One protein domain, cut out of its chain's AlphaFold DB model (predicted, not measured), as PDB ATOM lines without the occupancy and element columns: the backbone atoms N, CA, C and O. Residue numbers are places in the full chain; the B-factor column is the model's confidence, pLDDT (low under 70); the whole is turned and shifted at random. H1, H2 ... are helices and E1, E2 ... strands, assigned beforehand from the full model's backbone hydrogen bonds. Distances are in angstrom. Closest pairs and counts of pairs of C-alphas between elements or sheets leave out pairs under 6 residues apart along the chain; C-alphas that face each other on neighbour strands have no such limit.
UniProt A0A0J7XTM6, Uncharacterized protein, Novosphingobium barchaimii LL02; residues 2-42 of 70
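This is residues 2 to 42 of the 70 residues of an uncharacterized protein of Novosphingobium barchaimii LL02 (UniProt A0A0J7XTM6). A long, narrow sheet of three antiparallel strands runs back and forth along the long axis, with a short helix, H1, over one face near the end where the tight turn between E1 and E2 lies. At the other end the long loop between E2 and E3 extends the length, and its residues 21 to 27 stick out free. The printed part has 41 residues with three named strands and one named helix, in the order E1, E2, E3, H1; the sheet's order is E1, E2, E3, and the class is mostly strand. The whole is a rod spanning 40 by 13 by 11 A, only just loose, close to extended, with a radius of gyration of the C-alphas of 13.2 A.

E1, residues 2 to 8, and E2, residues 11 to 18, form a hairpin through a tight link of 2 residues. They are antiparallel at 168 degrees, and the C-alphas of Trp 3 and Ile 16 face each other at 4.5 A. N 4 and O 15 are within hydrogen-bond range at 2.9 A, as are N 13 and O 6 at 2.9 A. E3, residues 31 to 38, forms a second hairpin with E2, antiparallel at 161 degrees. The C-alphas of Arg 11 and Thr 38 face each other at 4.1 A; N 12 and O 37 are within hydrogen-bond range at 2.8 A, and N 33 and O 16 at 2.9 A. The three strands make a meander, each strand the antiparallel neighbour of the one before; E1 and E3 are edge strands and E2 is the inner strand. H1, residues 39 to 42, follows E3 by a tight link with no residue between. H1 is on the sheet at a height over the sheet of 8.5 A, and lies only just over E2, on which 3 of its 4 C-alphas fall. The closest C-alphas of E2 and H1 are those of Arg 11 and Lys 39, 5.7 A apart. H1 is too short for any O i to N i+4 pair, and its one O i to N i+3 pair is not within hydrogen-bond range.

E1 begins at C-alpha 2, (16.811, -118.098, 18.306), and is 20.1 A long from first to last C-alpha. E2 is 22.9 A long and E3 23.2 A; E3 begins at C-alpha 31, (10.016, -117.772, 26.322). H1 is 5.0 A long and ends at C-alpha 42, (6.552, -127.493, 8.092).

The two C-alphas farthest apart are those of Arg 10 and Glu 25, 39.7 A. The printed part has no cut. The link from E2 to E3 is long, with 12 residues, 19 to 30, and no named element. The mean pLDDT of the printed part is 88.8, and residues 21 to 27 are under 70.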
ATOM      1  N   GLY A   2      16.217-116.882  18.859       87.94
ATOM      2  CA  GLY A   2      16.811-118.098  18.306       87.94
ATOM      3  C   GLY A   2      15.722-119.041  17.816       87.94
ATOM      4  O   GLY A   2      14.613-119.038  18.347       87.94
ATOM      5  N   TRP A   3      16.026-119.844  16.804       93.94
ATOM      6  CA  TRP A   3      15.184-120.971  16.427       93.94
ATOM      7  C   TRP A   3      16.061-122.170  16.091       93.94
ATOM      8  O   TRP A   3      17.165-122.020  15.568       93.94
ATOM      9  N   THR A   4      15.576-123.362  16.417       96.50
ATOM     10  CA  THR A   4      16.236-124.625  16.087       96.50
ATOM     11  C   THR A   4      15.213-125.615  15.556       96.50
ATOM     12  O   THR A   4      14.021-125.537  15.865       96.50
ATOM     13  N   SER A   5      15.681-126.548  14.735       96.31
ATOM     14  CA  SER A   5      14.870-127.648  14.237       96.31
ATOM     15  C   SER A   5      15.536-128.989  14.518       96.31
ATOM     16  O   SER A   5      16.759-129.112  14.485       96.31
ATOM     17  N   GLN A   6      14.717-130.001  14.794       97.69
ATOM     18  CA  GLN A   6      15.152-131.383  14.972       97.69
ATOM     19  C   GLN A   6      14.327-132.293  14.060       97.69
ATOM     20  O   GLN A   6      13.097-132.309  14.148       97.69
ATOM     21  N   ASP A   7      14.993-133.045  13.182       96.56
ATOM     22  CA  ASP A   7      14.348-134.034  12.312       96.56
ATOM     23  C   ASP A   7      14.085-135.336  13.086       96.56
ATOM     24  O   ASP A   7      14.978-135.870  13.743       96.56
ATOM     25  N   LEU A   8      12.854-135.845  12.994       97.00
ATOM     26  CA  LEU A   8      12.380-137.095  13.597       97.00
ATOM     27  C   LEU A   8      11.786-138.030  12.522       97.00
ATOM     28  O   LEU A   8      10.818-138.764  12.755       97.00
ATOM     29  N   GLY A   9      12.300-137.966  11.293       95.88
ATOM     30  CA  GLY A   9      11.876-138.796  10.168       95.88
ATOM     31  C   GLY A   9      10.644-138.234   9.459       95.88
ATOM     32  O   GLY A   9      10.758-137.380   8.580       95.88
ATOM     33  N   ARG A  10       9.445-138.734   9.793       96.00
ATOM     34  CA  ARG A  10       8.177-138.219   9.220       96.00
ATOM     35  C   ARG A  10       7.722-136.911   9.874       96.00
ATOM     36  O   ARG A  10       6.900-136.184   9.307       96.00
ATOM     37  N   ARG A  11       8.236-136.629  11.069       97.31
ATOM     38  CA  ARG A  11       7.938-135.444  11.873       97.31
ATOM     39  C   ARG A  11       9.207-134.639  12.116       97.31
ATOM     40  O   ARG A  11      10.306-135.130  11.893       97.31
ATOM     41  N   MET A  12       9.034-133.416  12.583       97.56
ATOM     42  CA  MET A  12      10.101-132.567  13.082       97.56
ATOM     43  C   MET A  12       9.608-131.745  14.271       97.56
ATOM     44  O   MET A  12       8.403-131.535  14.434       97.56
ATOM     45  N   ILE A  13      10.553-131.272  15.072       98.06
ATOM     46  CA  ILE A  13      10.320-130.303  16.140       98.06
ATOM     47  C   ILE A  13      10.911-128.964  15.702       98.06
ATOM     48  O   ILE A  13      12.055-128.916  15.255       98.06
ATOM     49  N   LEU A  14      10.133-127.892  15.831       97.50
ATOM     50  CA  LEU A  14      10.583-126.507  15.718       97.50
ATOM     51  C   LEU A  14      10.537-125.873  17.110       97.50
ATOM     52  O   LEU A  14       9.470-125.823  17.722       97.50
ATOM     53  N   SER A  15      11.672-125.376  17.587       97.06
ATOM     54  CA  SER A  15      11.770-124.626  18.839       97.06
ATOM     55  C   SER A  15      12.089-123.171  18.528       97.06
ATOM     56  O   SER A  15      13.048-122.890  17.813       97.06
ATOM     57  N   ILE A  16      11.287-122.253  19.059       95.38
ATOM     58  CA  ILE A  16      11.422-120.808  18.863       95.38
ATOM     59  C   ILE A  16      11.611-120.164  20.230       95.38
ATOM     60  O   ILE A  16      10.833-120.418  21.148       95.38
ATOM     61  N   GLN A  17      12.634-119.326  20.350       92.75
ATOM     62  CA  GLN A  17      12.895-118.518  21.532       92.75
ATOM     63  C   GLN A  17      12.561-117.059  21.248       92.75
ATOM     64  O   GLN A  17      13.191-116.417  20.394       92.75
ATOM     65  N   THR A  18      11.598-116.539  22.002       89.06
ATOM     66  CA  THR A  18      11.217-115.130  21.995       89.06
ATOM     67  C   THR A  18      11.560-114.474  23.321       89.06
ATOM     68  O   THR A  18      11.421-115.084  24.375       89.06
ATOM     69  N   HIS A  19      11.964-113.212  23.275       83.00
ATOM     70  CA  HIS A  19      12.057-112.383  24.466       83.00
ATOM     71  C   HIS A  19      11.029-111.272  24.383       83.00
ATOM     72  O   HIS A  19      10.803-110.706  23.310       83.00
ATOM     73  N   GLU A  20      10.437-110.954  25.523       77.62
ATOM     74  CA  GLU A  20       9.635-109.755  25.653       77.62
ATOM     75  C   GLU A  20      10.567-108.580  25.961       77.62
ATOM     76  O   GLU A  20      11.519-108.700  26.733       77.62
ATOM     77  N   ARG A  21      10.343-107.432  25.316       69.12
ATOM     78  CA  ARG A  21      11.236-106.270  25.453       69.12
ATOM     79  C   ARG A  21      11.301-105.753  26.896       69.12
ATOM     80  O   ARG A  21      12.337-105.241  27.298       69.12
ATOM     81  N   SER A  22      10.219-105.904  27.658       69.25
ATOM     82  CA  SER A  22      10.120-105.537  29.077       69.25
ATOM     83  C   SER A  22      10.987-106.412  29.991       69.25
ATOM     84  O   SER A  22      11.516-105.927  30.990       69.25
ATOM     85  N   THR A  23      11.170-107.685  29.645       63.81
ATOM     86  CA  THR A  23      11.884-108.672  30.471       63.81
ATOM     87  C   THR A  23      13.340-108.869  30.045       63.81
ATOM     88  O   THR A  23      14.142-109.398  30.811       63.81
ATOM     89  N   TRP A  24      13.724-108.376  28.860       63.41
ATOM     90  CA  TRP A  24      15.093-108.475  28.335       63.41
ATOM     91  C   TRP A  24      16.153-107.875  29.274       63.41
ATOM     92  O   TRP A  24      17.229-108.447  29.419       63.41
ATOM     93  N   GLU A  25      15.855-106.754  29.936       65.69
ATOM     94  CA  GLU A  25      16.810-106.088  30.841       65.69
ATOM     95  C   GLU A  25      16.898-106.734  32.232       65.69
ATOM     96  O   GLU A  25      17.842-106.471  32.972       65.69
ATOM     97  N   HIS A  26      15.964-107.625  32.572       68.75
ATOM     98  CA  HIS A  26      15.866-108.237  33.900       68.75
ATOM     99  C   HIS A  26      16.580-109.597  34.004       68.75
ATOM    100  O   HIS A  26      16.563-110.227  35.058       68.75
ATOM    101  N   GLY A  27      17.241-110.055  32.931       69.00
ATOM    102  CA  GLY A  27      17.928-111.353  32.912       69.00
ATOM    103  C   GLY A  27      16.976-112.554  32.853       69.00
ATOM    104  O   GLY A  27      17.395-113.687  33.102       69.00
ATOM    105  N   ASP A  28      15.708-112.319  32.512       75.12
ATOM    106  CA  ASP A  28      14.704-113.368  32.413       75.12
ATOM    107  C   ASP A  28      15.006-114.335  31.267       75.12
ATOM    108  O   ASP A  28      15.499-113.975  30.189       75.12
ATOM    109  N   ARG A  29      14.682-115.612  31.500       79.38
ATOM    110  CA  ARG A  29      14.856-116.657  30.489       79.38
ATOM    111  C   ARG A  29      13.942-116.375  29.289       79.38
ATOM    112  O   ARG A  29      12.786-116.005  29.493       79.38
ATOM    113  N   PRO A  30      14.409-116.608  28.048       84.81
ATOM    114  CA  PRO A  30      13.547-116.518  26.878       84.81
ATOM    115  C   PRO A  30      12.323-117.418  27.018       84.81
ATOM    116  O   PRO A  30      12.431-118.566  27.459       84.81
ATOM    117  N   LEU A  31      11.178-116.928  26.545       88.56
ATOM    118  CA  LEU A  31      10.016-117.772  26.322       88.56
ATOM    119  C   LEU A  31      10.344-118.745  25.188       88.56
ATOM    120  O   LEU A  31      10.675-118.326  24.077       88.56
ATOM    121  N   GLN A  32      10.241-120.041  25.470       92.12
ATOM    122  CA  GLN A  32      10.440-121.087  24.480       92.12
ATOM    123  C   GLN A  32       9.104-121.710  24.079       92.12
ATOM    124  O   GLN A  32       8.401-122.283  24.909       92.12
ATOM    125  N   THR A  33       8.806-121.660  22.783       94.56
ATOM    126  CA  THR A  33       7.661-122.338  22.174       94.56
ATOM    127  C   THR A  33       8.166-123.476  21.305       94.56
ATOM    128  O   THR A  33       8.979-123.265  20.403       94.56
ATOM    129  N   THR A  34       7.665-124.684  21.551       95.88
ATOM    130  CA  THR A  34       8.040-125.882  20.798       95.88
ATOM    131  C   THR A  34       6.823-126.452  20.083       95.88
ATOM    132  O   THR A  34       5.795-126.719  20.702       95.88
ATOM    133  N   VAL A  35       6.946-126.657  18.773       96.88
ATOM    134  CA  VAL A  35       5.881-127.202  17.927       96.88
ATOM    135  C   VAL A  35       6.390-128.456  17.230       96.88
ATOM    136  O   VAL A  35       7.386-128.418  16.509       96.88
ATOM    137  N   MET A  36       5.688-129.573  17.420       97.88
ATOM    138  CA  MET A  36       5.902-130.790  16.640       97.88
ATOM    139  C   MET A  36       4.953-130.804  15.445       97.88
ATOM    140  O   MET A  36       3.752-130.583  15.594       97.88
ATOM    141  N   MET A  37       5.479-131.106  14.263       98.19
ATOM    142  CA  MET A  37       4.701-131.129  13.027       98.19
ATOM    143  C   MET A  37       5.253-132.156  12.040       98.19
ATOM    144  O   MET A  37       6.378-132.636  12.182       98.19
ATOM    145  N   THR A  38       4.474-132.528  11.030       98.44
ATOM    146  CA  THR A  38       4.993-133.307   9.895       98.44
ATOM    147  C   THR A  38       5.882-132.443   8.999       98.44
ATOM    148  O   THR A  38       5.776-131.215   8.991       98.44
ATOM    149  N   LYS A  39       6.707-133.076   8.154       96.69
ATOM    150  CA  LYS A  39       7.480-132.352   7.124       96.69
ATOM    151  C   LYS A  39       6.585-131.568   6.151       96.69
ATOM    152  O   LYS A  39       6.957-130.484   5.710       96.69
ATOM    153  N   SER A  40       5.385-132.074   5.853       97.00
ATOM    154  CA  SER A  40       4.412-131.368   5.009       97.00
ATOM    155  C   SER A  40       3.846-130.115   5.685       97.00
ATOM    156  O   SER A  40       3.778-129.064   5.053       97.00
ATOM    157  N   GLN A  41       3.502-130.192   6.972       97.81
ATOM    158  CA  GLN A  41       3.051-129.036   7.753       97.81
ATOM    159  C   GLN A  41       4.153-127.976   7.877       97.81
ATOM    160  O   GLN A  41       3.879-126.789   7.715       97.81
ATOM    161  N   ALA A  42       5.407-128.399   8.067       96.06
ATOM    162  CA  ALA A  42       6.552-127.493   8.092       96.06
ATOM    163  C   ALA A  42       6.737-126.737   6.770       96.06
ATOM    164  O   ALA A  42       6.989-125.534   6.782       96.06
TER     165      ALA A  42